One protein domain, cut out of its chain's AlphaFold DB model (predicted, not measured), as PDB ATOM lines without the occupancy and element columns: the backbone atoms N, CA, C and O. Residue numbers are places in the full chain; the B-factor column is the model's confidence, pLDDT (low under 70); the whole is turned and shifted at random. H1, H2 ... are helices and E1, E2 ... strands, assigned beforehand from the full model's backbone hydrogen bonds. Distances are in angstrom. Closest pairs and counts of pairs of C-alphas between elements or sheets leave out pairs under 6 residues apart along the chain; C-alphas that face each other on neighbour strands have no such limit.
ATOM      1  N   GLN A   2     -13.782  17.371   9.369       55.59
ATOM      2  CA  GLN A   2     -14.857  16.437   9.703       55.59
ATOM      3  C   GLN A   2     -14.303  15.016   9.537       55.59
ATOM      4  O   GLN A   2     -13.908  14.643   8.437       55.59
ATOM      5  N   ILE A   3     -14.190  14.261  10.633       63.12
ATOM      6  CA  ILE A   3     -13.763  12.853  10.608       63.12
ATOM      7  C   ILE A   3     -15.042  12.022  10.496       63.12
ATOM      8  O   ILE A   3     -15.694  11.780  11.508       63.12
ATOM      9  N   THR A   4     -15.477  11.680   9.282       55.03
ATOM     10  CA  THR A   4     -16.868  11.224   9.091       55.03
ATOM     11  C   THR A   4     -17.100   9.728   8.944       55.03
ATOM     12  O   THR A   4     -18.247   9.323   9.098       55.03
ATOM     13  N   CYS A   5     -16.104   8.869   8.720       59.97
ATOM     14  CA  CYS A   5     -16.348   7.423   8.616       59.97
ATOM     15  C   CYS A   5     -15.135   6.628   9.127       59.97
ATOM     16  O   CYS A   5     -14.001   7.037   8.909       59.97
ATOM     17  N   ASP A   6     -15.378   5.504   9.803       70.00
ATOM     18  CA  ASP A   6     -14.388   4.486  10.218       70.00
ATOM     19  C   ASP A   6     -13.529   4.757  11.464       70.00
ATOM     20  O   ASP A   6     -12.551   4.039  11.723       70.00
ATOM     21  N   ILE A   7     -13.932   5.711  12.313       75.69
ATOM     22  CA  ILE A   7     -13.444   5.720  13.700       75.69
ATOM     23  C   ILE A   7     -13.887   4.401  14.332       75.69
ATOM     24  O   ILE A   7     -15.073   4.076  14.321       75.69
ATOM     25  N   ASN A   8     -12.936   3.624  14.850       66.88
ATOM     26  CA  ASN A   8     -13.243   2.347  15.479       66.88
ATOM     27  C   ASN A   8     -14.203   2.602  16.657       66.88
ATOM     28  O   ASN A   8     -13.772   3.251  17.611       66.88
ATOM     29  N   PRO A   9     -15.470   2.139  16.616       69.94
ATOM     30  CA  PRO A   9     -16.369   2.287  17.750       69.94
ATOM     31  C   PRO A   9     -15.784   1.434  18.867       69.94
ATOM     32  O   PRO A   9     -15.748   0.200  18.781       69.94
ATOM     33  N   ILE A  10     -15.197   2.104  19.848       63.56
ATOM     34  CA  ILE A  10     -14.462   1.430  20.900       63.56
ATOM     35  C   ILE A  10     -15.438   0.606  21.741       63.56
ATOM     36  O   ILE A  10     -16.567   1.015  21.995       63.56
ATOM     37  N   ARG A  11     -14.997  -0.599  22.111       65.75
ATOM     38  CA  ARG A  11     -15.704  -1.509  23.023       65.75
ATOM     39  C   ARG A  11     -15.059  -1.582  24.408       65.75
ATOM     40  O   ARG A  11     -15.564  -2.305  25.253       65.75
ATOM     41  N   ASP A  12     -13.925  -0.917  24.579       80.81
ATOM     42  CA  ASP A  12     -13.126  -0.886  25.797       80.81
ATOM     43  C   ASP A  12     -13.309   0.482  26.462       80.81
ATOM     44  O   ASP A  12     -13.021   1.502  25.841       80.81
ATOM     45  N   GLU A  13     -13.848   0.518  27.676       85.19
ATOM     46  CA  GLU A  13     -14.187   1.771  28.367       85.19
ATOM     47  C   GLU A  13     -12.945   2.629  28.673       85.19
ATOM     48  O   GLU A  13     -13.067   3.842  28.840       85.19
ATOM     49  N   ASP A  14     -11.752   2.023  28.658       90.31
ATOM     50  CA  ASP A  14     -10.493   2.682  29.013       90.31
ATOM     51  C   ASP A  14      -9.712   3.240  27.807       90.31
ATOM     52  O   ASP A  14      -8.822   4.083  27.976       90.31
ATOM     53  N   GLU A  15     -10.014   2.793  26.581       93.19
ATOM     54  CA  GLU A  15      -9.339   3.270  25.367       93.19
ATOM     55  C   GLU A  15     -10.176   4.341  24.654       93.19
ATOM     56  O   GLU A  15     -11.373   4.190  24.439       93.19
ATOM     57  N   CYS A  16      -9.532   5.409  24.193       94.88
ATOM     58  CA  CYS A  16     -10.143   6.439  23.367       94.88
ATOM     59  C   CYS A  16      -9.634   6.364  21.922       94.88
ATOM     60  O   CYS A  16      -8.502   5.949  21.656       94.88
ATOM     61  N   PRO A  17     -10.464   6.719  20.926       94.12
ATOM     62  CA  PRO A  17     -10.074   6.519  19.538       94.12
ATOM     63  C   PRO A  17      -9.185   7.648  19.032       94.12
ATOM     64  O   PRO A  17      -8.569   7.495  17.981       94.12
ATOM     65  N   ILE A  18      -9.161   8.780  19.736       95.38
ATOM     66  CA  ILE A  18      -8.565  10.034  19.297       95.38
ATOM     67  C   ILE A  18      -7.864  10.695  20.483       95.38
ATOM     68  O   ILE A  18      -8.395  10.695  21.591       95.38
ATOM     69  N   VAL A  19      -6.712  11.315  20.231       96.94
ATOM     70  CA  VAL A  19      -6.095  12.297  21.130       96.94
ATOM     71  C   VAL A  19      -5.588  13.489  20.325       96.94
ATOM     72  O   VAL A  19      -5.017  13.334  19.246       96.94
ATOM     73  N   ILE A  20      -5.818  14.691  20.847       96.38
ATOM     74  CA  ILE A  20      -5.347  15.948  20.260       96.38
ATOM     75  C   ILE A  20      -4.037  16.325  20.948       96.38
ATOM     76  O   ILE A  20      -3.960  16.310  22.177       96.38
ATOM     77  N   HIS A  21      -3.006  16.658  20.171       96.38
ATOM     78  CA  HIS A  21      -1.715  17.048  20.723       96.38
ATOM     79  C   HIS A  21      -1.847  18.387  21.476       96.38
ATOM     80  O   HIS A  21      -2.210  19.392  20.862       96.38
ATOM     81  N   PRO A  22      -1.522  18.459  22.779       95.69
ATOM     82  CA  PRO A  22      -1.815  19.639  23.596       95.69
ATOM     83  C   PRO A  22      -0.938  20.847  23.247       95.69
ATOM     84  O   PRO A  22      -1.374  21.984  23.390       95.69
ATOM     85  N   PHE A  23       0.290  20.612  22.773       92.94
ATOM     86  CA  PHE A  23       1.238  21.688  22.457       92.94
ATOM     87  C   PHE A  23       1.356  22.036  20.979       92.94
ATOM     88  O   PHE A  23       1.934  23.062  20.654       92.94
ATOM     89  N   ILE A  24       0.856  21.183  20.085       92.25
ATOM     90  CA  ILE A  24       1.033  21.365  18.649       92.25
ATOM     91  C   ILE A  24      -0.357  21.530  18.036       92.25
ATOM     92  O   ILE A  24      -1.043  20.532  17.797       92.25
ATOM     93  N   PRO A  25      -0.794  22.779  17.794       90.62
ATOM     94  CA  PRO A  25      -2.122  23.057  17.282       90.62
ATOM     95  C   PRO A  25      -2.418  22.287  16.001       90.62
ATOM     96  O   PRO A  25      -1.684  22.354  15.016       90.62
ATOM     97  N   GLY A  26      -3.545  21.581  16.012       90.62
ATOM     98  CA  GLY A  26      -4.050  20.892  14.837       90.62
ATOM     99  C   GLY A  26      -3.424  19.532  14.545       90.62
ATOM    100  O   GLY A  26      -3.789  18.954  13.526       90.62
ATOM    101  N   ILE A  27      -2.549  19.015  15.413       93.81
ATOM    102  CA  ILE A  27      -2.101  17.622  15.355       93.81
ATOM    103  C   ILE A  27      -3.065  16.734  16.139       93.81
ATOM    104  O   ILE A  27      -3.362  16.983  17.310       93.81
ATOM    105  N   ILE A  28      -3.552  15.684  15.483       95.25
ATOM    106  CA  ILE A  28      -4.500  14.722  16.051       95.25
ATOM    107  C   ILE A  28      -4.005  13.311  15.751       95.25
ATOM    108  O   ILE A  28      -3.719  12.987  14.601       95.25
ATOM    109  N   PHE A  29      -3.956  12.451  16.764       96.88
ATOM    110  CA  PHE A  29      -3.746  11.018  16.590       96.88
ATOM    111  C   PHE A  29      -5.094  10.315  16.621       96.88
ATOM    112  O   PHE A  29      -5.888  10.574  17.524       96.88
ATOM    113  N   ALA A  30      -5.352   9.413  15.675       95.75
ATOM    114  CA  ALA A  30      -6.568   8.608  15.695       95.75
ATOM    115  C   ALA A  30      -6.327   7.150  15.309       95.75
ATOM    116  O   ALA A  30      -5.593   6.840  14.370       95.75
ATOM    117  N   ASN A  31      -7.007   6.253  16.015       95.69
ATOM    118  CA  ASN A  31      -7.077   4.829  15.729       95.69
ATOM    119  C   ASN A  31      -8.163   4.553  14.684       95.69
ATOM    120  O   ASN A  31      -9.359   4.605  14.978       95.69
ATOM    121  N   ILE A  32      -7.740   4.218  13.464       93.38
ATOM    122  CA  ILE A  32      -8.632   3.949  12.332       93.38
ATOM    123  C   ILE A  32      -8.632   2.456  12.034       93.38
ATOM    124  O   ILE A  32      -7.576   1.814  11.966       93.38
ATOM    125  N   ARG A  33      -9.826   1.896  11.826       91.31
ATOM    126  CA  ARG A  33      -9.995   0.495  11.449       91.31
ATOM    127  C   ARG A  33     -10.036   0.365   9.929       91.31
ATOM    128  O   ARG A  33     -10.842   1.004   9.275       91.31
ATOM    129  N   ASN A  34      -9.195  -0.498   9.367       87.19
ATOM    130  CA  ASN A  34      -9.245  -0.805   7.936       87.19
ATOM    131  C   ASN A  34     -10.263  -1.915   7.607       87.19
ATOM    132  O   ASN A  34     -10.770  -2.603   8.497       87.19
ATOM    133  N   ASN A  35     -10.473  -2.162   6.310       87.06
ATOM    134  CA  ASN A  35     -11.363  -3.209   5.784       87.06
ATOM    135  C   ASN A  35     -11.060  -4.621   6.324       87.06
ATOM    136  O   ASN A  35     -11.954  -5.455   6.435       87.06
ATOM    137  N   HIS A  36      -9.816  -4.892   6.729       86.62
ATOM    138  CA  HIS A  36      -9.412  -6.163   7.342       86.62
ATOM    139  C   HIS A  36      -9.647  -6.208   8.855       86.62
ATOM    140  O   HIS A  36      -9.076  -7.051   9.546       86.62
ATOM    141  N   ARG A  37     -10.458  -5.287   9.389       82.25
ATOM    142  CA  ARG A  37     -10.789  -5.161  10.811       82.25
ATOM    143  C   ARG A  37      -9.593  -4.881  11.726       82.25
ATOM    144  O   ARG A  37      -9.773  -4.937  12.943       82.25
ATOM    145  N   ARG A  38      -8.418  -4.552  11.181       88.25
ATOM    146  CA  ARG A  38      -7.220  -4.196  11.955       88.25
ATOM    147  C   ARG A  38      -7.184  -2.688  12.170       88.25
ATOM    148  O   ARG A  38      -7.413  -1.933  11.228       88.25
ATOM    149  N   SER A  39      -6.890  -2.273  13.397       92.19
ATOM    150  CA  SER A  39      -6.714  -0.864  13.749       92.19
ATOM    151  C   SER A  39      -5.248  -0.471  13.611       92.19
ATOM    152  O   SER A  39      -4.377  -1.225  14.041       92.19
ATOM    153  N   SER A  40      -4.996   0.712  13.064       94.94
ATOM    154  CA  SER A  40      -3.693   1.386  13.100       94.94
ATOM    155  C   SER A  40      -3.901   2.832  13.522       94.94
ATOM    156  O   SER A  40      -4.977   3.387  13.290       94.94
ATOM    157  N   THR A  41      -2.883   3.450  14.107       96.31
ATOM    158  CA  THR A  41      -2.925   4.879  14.406       96.31
ATOM    159  C   THR A  41      -2.434   5.695  13.218       96.31
ATOM    160  O   THR A  41      -1.478   5.327  12.533       96.31
ATOM    161  N   TYR A  42      -3.097   6.818  12.992       95.69
ATOM    162  CA  TYR A  42      -2.744   7.817  11.999       95.69
ATOM    163  C   TYR A  42      -2.595   9.170  12.681       95.69
ATOM    164  O   TYR A  42      -3.283   9.447  13.665       95.69
ATOM    165  N   ILE A  43      -1.714  10.003  12.140       95.56
ATOM    166  CA  ILE A  43      -1.594  11.413  12.482       95.56
ATOM    167  C   ILE A  43      -2.328  12.242  11.424       95.56
ATOM    168  O   ILE A  43      -2.205  11.999  10.222       95.56
ATOM    169  N   PHE A  44      -3.124  13.197  11.881       93.25
ATOM    170  CA  PHE A  44      -3.837  14.156  11.050       93.25
ATOM    171  C   PHE A  44      -3.307  15.550  11.337       93.25
ATOM    172  O   PHE A  44      -3.054  15.890  12.497       93.25
ATOM    173  N   SER A  45      -3.224  16.358  10.285       90.62
ATOM    174  CA  SER A  45      -3.023  17.793  10.403       90.62
ATOM    175  C   SER A  45      -4.311  18.540  10.064       90.62
ATOM    176  O   SER A  45      -5.095  18.169   9.189       90.62
ATOM    177  N   SER A  46      -4.546  19.626  10.791       81.81
ATOM    178  CA  SER A  46      -5.699  20.516  10.613       81.81
ATOM    179  C   SER A  46      -5.718  21.300   9.295       81.81
ATOM    180  O   SER A  46      -6.660  22.060   9.052       81.81
ATOM    181  N   ASP A  47      -4.685  21.162   8.470       80.06
ATOM    182  CA  ASP A  47      -4.596  21.762   7.141       80.06
ATOM    183  C   ASP A  47      -5.394  21.007   6.062       80.06
ATOM    184  O   ASP A  47      -5.515  21.483   4.936       80.06
ATOM    185  N   GLY A  48      -5.993  19.865   6.414       73.19
ATOM    186  CA  GLY A  48      -6.763  19.052   5.477       73.19
ATOM    187  C   GLY A  48      -5.900  18.105   4.643       73.19
ATOM    188  O   GLY A  48      -6.439  17.427   3.768       73.19
ATOM    189  N   SER A  49      -4.594  18.011   4.922       80.00
ATOM    190  CA  SER A  49      -3.790  16.882   4.467       80.00
ATOM    191  C   SER A  49      -4.415  15.576   4.966       80.00
ATOM    192  O   SER A  49      -4.964  15.483   6.070       80.00
ATOM    193  N   GLY A  50      -4.415  14.567   4.095       86.62
ATOM    194  CA  GLY A  50      -4.956  13.257   4.434       86.62
ATOM    195  C   GLY A  50      -4.215  12.620   5.619       86.62
ATOM    196  O   GLY A  50      -3.102  13.026   5.952       86.62
ATOM    197  N   PRO A  51      -4.805  11.595   6.254       92.44
ATOM    198  CA  PRO A  51      -4.169  10.901   7.367       92.44
ATOM    199  C   PRO A  51      -2.838  10.269   6.953       92.44
ATOM    200  O   PRO A  51      -2.768   9.536   5.964       92.44
ATOM    201  N   VAL A  52      -1.802  10.476   7.761       93.06
ATOM    202  CA  VAL A  52      -0.493   9.841   7.582       93.06
ATOM    203  C   VAL A  52      -0.356   8.706   8.602       93.06
ATOM    204  O   VAL A  52      -0.567   8.933   9.792       93.06
ATOM    205  N   PRO A  53      -0.052   7.460   8.199       93.62
ATOM    206  CA  PRO A  53       0.161   6.383   9.162       93.62
ATOM    207  C   PRO A  53       1.429   6.652   9.979       93.62
ATOM    208  O   PRO A  53       2.478   6.950   9.404       93.62
ATOM    209  N   ILE A  54       1.348   6.504  11.304       95.31
ATOM    210  CA  ILE A  54       2.543   6.592  12.151       95.31
ATOM    211  C   ILE A  54       3.429   5.361  11.932       95.31
ATOM    212  O   ILE A  54       2.927   4.260  11.672       95.31
ATOM    213  N   ARG A  55       4.745   5.536  12.059       92.19
ATOM    214  CA  ARG A  55       5.724   4.477  11.776       92.19
ATOM    215  C   ARG A  55       6.440   4.038  13.041       92.19
ATOM    216  O   ARG A  55       7.019   4.872  13.732       92.19
ATOM    217  N   LEU A  56       6.463   2.733  13.309       94.56
ATOM    218  CA  LEU A  56       7.343   2.161  14.327       94.56
ATOM    219  C   LEU A  56       8.685   1.782  13.691       94.56
ATOM    220  O   LEU A  56       8.752   0.872  12.860       94.56
ATOM    221  N   ILE A  57       9.748   2.477  14.093       93.00
ATOM    222  CA  ILE A  57      11.121   2.238  13.651       93.00
ATOM    223  C   ILE A  57      11.670   1.018  14.398       93.00
ATOM    224  O   ILE A  57      11.714   0.983  15.629       93.00
ATOM    225  N   ALA A  58      12.099   0.004  13.647       85.81
ATOM    226  CA  ALA A  58      12.770  -1.169  14.195       85.81
ATOM    227  C   ALA A  58      14.265  -0.895  14.434       85.81
ATOM    228  O   ALA A  58      14.918  -0.254  13.613       85.81
ATOM    229  N   THR A  59      14.823  -1.461  15.506       79.44
ATOM    230  CA  THR A  59      16.250  -1.349  15.867       79.44
ATOM    231  C   THR A  59      17.201  -1.953  14.828       79.44
ATOM    232  O   THR A  59      18.323  -1.487  14.690       79.44
ATOM    233  N   ASN A  60      16.748  -2.940  14.045       78.50
ATOM    234  CA  ASN A  60      17.582  -3.670  13.075       78.50
ATOM    235  C   ASN A  60      17.350  -3.239  11.612       78.50
ATOM    236  O   ASN A  60      17.572  -4.024  10.690       78.50
ATOM    237  N   GLY A  61      16.871  -2.013  11.385       66.19
ATOM    238  CA  GLY A  61      16.643  -1.474  10.043       66.19
ATOM    239  C   GLY A  61      15.208  -1.635   9.527       66.19
ATOM    240  O   GLY A  61      14.442  -2.499   9.957       66.19
ATOM    241  N   PHE A  62      14.857  -0.722   8.617       59.59
ATOM    242  CA  PHE A  62      13.536  -0.329   8.108       59.59
ATOM    243  C   PHE A  62      12.557  -1.462   7.749       59.59
ATOM    244  O   PHE A  62      12.233  -1.690   6.583       59.59
ATOM    245  N   LYS A  63      11.967  -2.119   8.746       73.62
ATOM    246  CA  LYS A  63      10.621  -2.672   8.586       73.62
ATOM    247  C   LYS A  63       9.652  -1.681   9.193       73.62
ATOM    248  O   LYS A  63       9.455  -1.686  10.403       73.62
ATOM    249  N   ASP A  64       9.070  -0.849   8.334       71.00
ATOM    250  CA  ASP A  64       7.910  -0.042   8.690       71.00
ATOM    251  C   ASP A  64       6.820  -1.000   9.183       71.00
ATOM    252  O   ASP A  64       6.338  -1.879   8.455       71.00
ATOM    253  N   THR A  65       6.533  -0.924  10.478       86.44
ATOM    254  CA  THR A  65       5.499  -1.738  11.096       86.44
ATOM    255  C   THR A  65       4.377  -0.839  11.558       86.44
ATOM    256  O   THR A  65       4.592   0.202  12.175       86.44
ATOM    257  N   ARG A  66       3.156  -1.275  11.246       89.19
ATOM    258  CA  ARG A  66       1.944  -0.623  11.724       89.19
ATOM    259  C   ARG A  66       1.941  -0.652  13.247       89.19
ATOM    260  O   ARG A  66       2.174  -1.705  13.845       89.19
ATOM    261  N   LEU A  67       1.629   0.495  13.824       95.56
ATOM    262  CA  LEU A  67       1.505   0.705  15.253       95.56
ATOM    263  C   LEU A  67       0.074   1.146  15.555       95.56
ATOM    264  O   LEU A  67      -0.478   2.001  14.859       95.56
ATOM    265  N   LYS A  68      -0.529   0.541  16.576       96.50
ATOM    266  CA  LYS A  68      -1.761   1.027  17.197       96.50
ATOM    267  C   LYS A  68      -1.402   1.538  18.589       96.50
ATOM    268  O   LYS A  68      -0.979   0.747  19.424       96.50
ATOM    269  N   LEU A  69      -1.571   2.828  18.838       97.38
ATOM    270  CA  LEU A  69      -1.478   3.416  20.166       97.38
ATOM    271  C   LEU A  69      -2.699   3.001  20.996       97.38
ATOM    272  O   LEU A  69      -3.838   3.052  20.526       97.38
ATOM    273  N   ASN A  70      -2.456   2.615  22.239       96.62
ATOM    274  CA  ASN A  70      -3.476   2.408  23.253       96.62
ATOM    275  C   ASN A  70      -3.665   3.763  23.954       96.62
ATOM    276  O   ASN A  70      -2.982   4.072  24.929       96.62
ATOM    277  N   ILE A  71      -4.500   4.614  23.359       97.00
ATOM    278  CA  ILE A  71      -4.745   5.990  23.810       97.00
ATOM    279  C   ILE A  71      -5.721   5.924  24.992       97.00
ATOM    280  O   ILE A  71      -6.829   5.439  24.781       97.00
ATOM    281  N   PRO A  72      -5.368   6.384  26.206       96.69
ATOM    282  CA  PRO A  72      -6.316   6.404  27.313       96.69
ATOM    283  C   PRO A  72      -7.339   7.530  27.135       96.69
ATOM    284  O   PRO A  72      -7.040   8.558  26.525       96.69
ATOM    285  N   CYS A  73      -8.542   7.351  27.681       94.62
ATOM    286  CA  CYS A  73      -9.567   8.395  27.635       94.62
ATOM    287  C   CYS A  73      -9.285   9.596  28.541       94.62
ATOM    288  O   CYS A  73      -9.669  10.714  28.198       94.62
ATOM    289  N   ASP A  74      -8.565   9.387  29.644       96.00
ATOM    290  CA  ASP A  74      -8.031  10.467  30.470       96.00
ATOM    291  C   ASP A  74      -6.534  10.657  30.185       96.00
ATOM    292  O   ASP A  74      -5.668   9.885  30.616       96.00
ATOM    293  N   ILE A  75      -6.224  11.675  29.382       96.75
ATOM    294  CA  ILE A  75      -4.854  11.970  28.971       96.75
ATOM    295  C   ILE A  75      -4.161  12.781  30.061       96.75
ATOM    296  O   ILE A  75      -4.331  13.995  30.181       96.75
ATOM    297  N   ASN A  76      -3.244  12.133  30.777       95.62
ATOM    298  CA  ASN A  76      -2.252  12.856  31.565       95.62
ATOM    299  C   ASN A  76      -1.246  13.528  30.617       95.62
ATOM    300  O   ASN A  76      -0.305  12.878  30.157       95.62
ATOM    301  N   VAL A  77      -1.446  14.821  30.334       94.94
ATOM    302  CA  VAL A  77      -0.598  15.608  29.423       94.94
ATOM    303  C   VAL A  77       0.873  15.517  29.810       94.94
ATOM    304  O   VAL A  77       1.691  15.249  28.950       94.94
ATOM    305  N   ARG A  78       1.226  15.631  31.092       92.56
ATOM    306  CA  ARG A  78       2.636  15.623  31.525       92.56
ATOM    307  C   ARG A  78       3.339  14.292  31.277       92.56
ATOM    308  O   ARG A  78       4.545  14.274  31.067       92.56
ATOM    309  N   ARG A  79       2.592  13.185  31.314       94.00
ATOM    310  CA  ARG A  79       3.116  11.849  31.012       94.00
ATOM    311  C   ARG A  79       3.163  11.587  29.509       94.00
ATOM    312  O   ARG A  79       4.177  11.123  29.005       94.00
ATOM    313  N   HIS A  80       2.062  11.854  28.813       97.00
ATOM    314  CA  HIS A  80       1.900  11.472  27.409       97.00
ATOM    315  C   HIS A  80       2.518  12.479  26.441       97.00
ATOM    316  O   HIS A  80       2.902  12.100  25.342       97.00
ATOM    317  N   PHE A  81       2.633  13.741  26.853       96.62
ATOM    318  CA  PHE A  81       3.222  14.853  26.114       96.62
ATOM    319  C   PHE A  81       4.049  15.706  27.091       96.62
ATOM    320  O   PHE A  81       3.591  16.751  27.544       96.62
ATOM    321  N   PRO A  82       5.245  15.263  27.505       94.44
ATOM    322  CA  PRO A  82       6.058  16.018  28.462       94.44
ATOM    323  C   PRO A  82       6.640  17.309  27.867       94.44
ATOM    324  O   PRO A  82       6.802  18.298  28.576       94.44
ATOM    325  N   VAL A  83       6.937  17.313  26.563       94.69
ATOM    326  CA  VAL A  83       7.402  18.477  25.790       94.69
ATOM    327  C   VAL A  83       6.814  18.427  24.375       94.69
ATOM    328  O   VAL A  83       6.391  17.352  23.949       94.69
ATOM    329  N   PRO A  84       6.785  19.540  23.616       94.88
ATOM    330  CA  PRO A  84       6.105  19.602  22.319       94.88
ATOM    331  C   PRO A  84       6.503  18.516  21.319       94.88
ATOM    332  O   PRO A  84       5.648  18.012  20.609       94.88
ATOM    333  N   TRP A  85       7.772  18.119  21.276       95.69
ATOM    334  CA  TRP A  85       8.265  17.112  20.333       95.69
ATOM    335  C   TRP A  85       8.284  15.685  20.891       95.69
ATOM    336  O   TRP A  85       8.676  14.782  20.156       95.69
ATOM    337  N   ILE A  86       7.891  15.446  22.151       96.75
ATOM    338  CA  ILE A  86       7.886  14.098  22.735       96.75
ATOM    339  C   ILE A  86       6.463  13.633  23.010       96.75
ATOM    340  O   ILE A  86       5.706  14.308  23.702       96.75
ATOM    341  N   ALA A  87       6.140  12.436  22.522       97.75
ATOM    342  CA  ALA A  87       4.902  11.738  22.836       97.75
ATOM    343  C   ALA A  87       5.198  10.319  23.339       97.75
ATOM    344  O   ALA A  87       6.029   9.620  22.760       97.75
ATOM    345  N   ILE A  88       4.529   9.887  24.410       97.81
ATOM    346  CA  ILE A  88       4.741   8.583  25.059       97.81
ATOM    347  C   ILE A  88       3.395   7.899  25.248       97.81
ATOM    348  O   ILE A  88       2.495   8.463  25.862       97.81
ATOM    349  N   PHE A  89       3.260   6.676  24.741       97.75
ATOM    350  CA  PHE A  89       2.038   5.883  24.865       97.75
ATOM    351  C   PHE A  89       2.368   4.402  24.994       97.75
ATOM    352  O   PHE A  89       3.412   3.939  24.544       97.75
ATOM    353  N   ASN A  90       1.427   3.623  25.516       97.31
ATOM    354  CA  ASN A  90       1.432   2.191  25.251       97.31
ATOM    355  C   ASN A  90       1.028   1.948  23.796       97.31
ATOM    356  O   ASN A  90       0.115   2.587  23.280       97.31
ATOM    357  N   GLY A  91       1.695   1.014  23.129       96.19
ATOM    358  CA  GLY A  91       1.427   0.668  21.743       96.19
ATOM    359  C   GLY A  91       1.390  -0.836  21.530       96.19
ATOM    360  O   GLY A  91       2.083  -1.596  22.204       96.19
ATOM    361  N   THR A  92       0.579  -1.260  20.568       95.06
ATOM    362  CA  THR A  92       0.513  -2.636  20.079       95.06
ATOM    363  C   THR A  92       1.052  -2.679  18.653       95.06
ATOM    364  O   THR A  92       0.551  -1.978  17.768       95.06
ATOM    365  N   ASP A  93       2.079  -3.495  18.421       92.56
ATOM    366  CA  ASP A  93       2.666  -3.680  17.093       92.56
ATOM    367  C   ASP A  93       1.972  -4.796  16.286       92.56
ATOM    368  O   ASP A  93       1.017  -5.442  16.728       92.56
ATOM    369  N   LYS A  94       2.480  -5.067  15.077       88.69
ATOM    370  CA  LYS A  94       1.968  -6.143  14.208       88.69
ATOM    371  C   LYS A  94       2.023  -7.548  14.830       88.69
ATOM    372  O   LYS A  94       1.280  -8.418  14.383       88.69
ATOM    373  N   ASN A  95       2.916  -7.774  15.795       87.94
ATOM    374  CA  ASN A  95       3.100  -9.052  16.481       87.94
ATOM    375  C   ASN A  95       2.234  -9.130  17.748       87.94
ATOM    376  O   ASN A  95       2.415 -10.041  18.551       87.94
ATOM    377  N   LEU A  96       1.315  -8.174  17.940       87.00
ATOM    378  CA  LEU A  96       0.449  -8.056  19.113       87.00
ATOM    379  C   LEU A  96       1.227  -7.878  20.424       87.00
ATOM    380  O   LEU A  96       0.678  -8.080  21.506       87.00
ATOM    381  N   THR A  97       2.499  -7.484  20.343       89.12
ATOM    382  CA  THR A  97       3.289  -7.185  21.533       89.12
ATOM    383  C   THR A  97       2.924  -5.791  22.016       89.12
ATOM    384  O   THR A  97       3.033  -4.823  21.259       89.12
ATOM    385  N   ARG A  98       2.495  -5.706  23.277       93.75
ATOM    386  CA  ARG A  98       2.273  -4.442  23.977       93.75
ATOM    387  C   ARG A  98       3.585  -3.967  24.587       93.75
ATOM    388  O   ARG A  98       4.259  -4.734  25.273       93.75
ATOM    389  N   SER A  99       3.940  -2.721  24.328       94.56
ATOM    390  CA  SER A  99       5.091  -2.061  24.940       94.56
ATOM    391  C   SER A  99       4.853  -0.563  24.983       94.56
ATOM    392  O   SER A  99       4.126  -0.030  24.143       94.56
ATOM    393  N   GLU A 100       5.515   0.124  25.904       95.81
ATOM    394  CA  GLU A 100       5.606   1.571  25.814       95.81
ATOM    395  C   GLU A 100       6.412   1.958  24.561       95.81
ATOM    396  O   GLU A 100       7.387   1.303  24.171       95.81
ATOM    397  N   VAL A 101       5.942   2.986  23.870       97.06
ATOM    398  CA  VAL A 101       6.548   3.542  22.667       97.06
ATOM    399  C   VAL A 101       6.704   5.039  22.850       97.06
ATOM    400  O   VAL A 101       5.847   5.706  23.431       97.06
ATOM    401  N   ILE A 102       7.807   5.562  22.332       97.06
ATOM    402  CA  ILE A 102       8.160   6.973  22.423       97.06
ATOM    403  C   ILE A 102       8.393   7.536  21.027       97.06
ATOM    404  O   ILE A 102       9.030   6.905  20.180       97.06
ATOM    405  N   SER A 103       7.870   8.730  20.796       96.88
ATOM    406  CA  SER A 103       8.213   9.581  19.668       96.88
ATOM    407  C   SER A 103       8.978  10.796  20.177       96.88
ATOM    408  O   SER A 103       8.641  11.329  21.231       96.88
ATOM    409  N   THR A 104       9.997  11.228  19.434       95.81
ATOM    410  CA  THR A 104      10.802  12.431  19.714       95.81
ATOM    411  C   THR A 104      10.725  13.469  18.584       95.81
ATOM    412  O   THR A 104      11.521  14.411  18.536       95.81
ATOM    413  N   ASP A 105       9.764  13.297  17.672       94.69
ATOM    414  CA  ASP A 105       9.504  14.152  16.512       94.69
ATOM    415  C   ASP A 105       8.030  14.596  16.416       94.69
ATOM    416  O   ASP A 105       7.513  14.848  15.327       94.69
ATOM    417  N   GLY A 106       7.348  14.710  17.560       94.38
ATOM    418  CA  GLY A 106       5.951  15.158  17.633       94.38
ATOM    419  C   GLY A 106       4.929  14.095  17.213       94.38
ATOM    420  O   GLY A 106       3.797  14.426  16.868       94.38
ATOM    421  N   GLY A 107       5.314  12.817  17.234       95.62
ATOM    422  CA  GLY A 107       4.449  11.669  16.959       95.62
ATOM    423  C   GLY A 107       4.500  11.141  15.526       95.62
ATOM    424  O   GLY A 107       3.668  10.304  15.164       95.62
ATOM    425  N   PHE A 108       5.448  11.597  14.706       93.00
ATOM    426  CA  PHE A 108       5.582  11.150  13.321       93.00
ATOM    427  C   PHE A 108       6.225   9.758  13.241       93.00
ATOM    428  O   PHE A 108       5.692   8.845  12.597       93.00
ATOM    429  N   SER A 109       7.331   9.568  13.956       94.44
ATOM    430  CA  SER A 109       7.998   8.282  14.111       94.44
ATOM    431  C   SER A 109       8.067   7.855  15.572       94.44
ATOM    432  O   SER A 109       8.137   8.669  16.491       94.44
ATOM    433  N   TRP A 110       8.008   6.544  15.783       96.00
ATOM    434  CA  TRP A 110       7.922   5.921  17.096       96.00
ATOM    435  C   TRP A 110       8.998   4.862  17.240       96.00
ATOM    436  O   TRP A 110       9.348   4.174  16.279       96.00
ATOM    437  N   LYS A 111       9.494   4.688  18.459       94.62
ATOM    438  CA  LYS A 111      10.455   3.648  18.829       94.62
ATOM    439  C   LYS A 111       9.927   2.898  20.039       94.62
ATOM    440  O   LYS A 111       9.251   3.478  20.887       94.62
ATOM    441  N   LYS A 112      10.227   1.602  20.117       94.94
ATOM    442  CA  LYS A 112       9.989   0.843  21.348       94.94
ATOM    443  C   LYS A 112      10.985   1.293  22.404       94.94
ATOM    444  O   LYS A 112      12.155   1.511  22.093       94.94
ATOM    445  N   THR A 113      10.520   1.395  23.636       94.81
ATOM    446  CA  THR A 113      11.410   1.557  24.781       94.81
ATOM    447  C   THR A 113      12.200   0.257  25.030       94.81
ATOM    448  O   THR A 113      11.842  -0.798  24.489       94.81
TER     449      THR A 113
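What this domain is: This is residues 2 to 113 of the 255 residues of an uncharacterized protein of Thelohanellus kitauei (UniProt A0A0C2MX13). Little is regular structure; two sheets make a sandwich, antiparallel E1 E2 E3 facing curled, mixed E4 E8 E7 E6 E5, which H1 only grazes. Of 112 printed residues under half lie in named elements, mostly strand: eight strands, with H1 following E5. The whole is compact, radius of gyration of the C-alphas 13.2 A, spans 38 by 34 by 29 A.

Where its parts are: E1, residues 18 to 20, begins at C-alpha 18 (-8.565, 10.034, 19.297). E2, 27 to 33, and E3, 39 to 45, each measure 19.3 A. E4 is 55 to 57, E5 68 to 70, H1 77 to 80, E6 87 to 92, E7 98 to 103, E8 109 to 112, ending at C-alpha 112 (9.989, 0.843, 21.348).

How they stand to each other: E1 E2 E3 and E6 E7 E8 are meanders, successive antiparallel neighbours; N 30 and O 42 are 2.9 A apart, within hydrogen-bond range. The closest C-alphas of E3 and E5, Ser 40 and Lys 68, are 4.5 A apart.

The domain as a whole: The printed part has no cut; pLDDT is under 70 at residues 2 to 5, 8 to 11, 61 to 62.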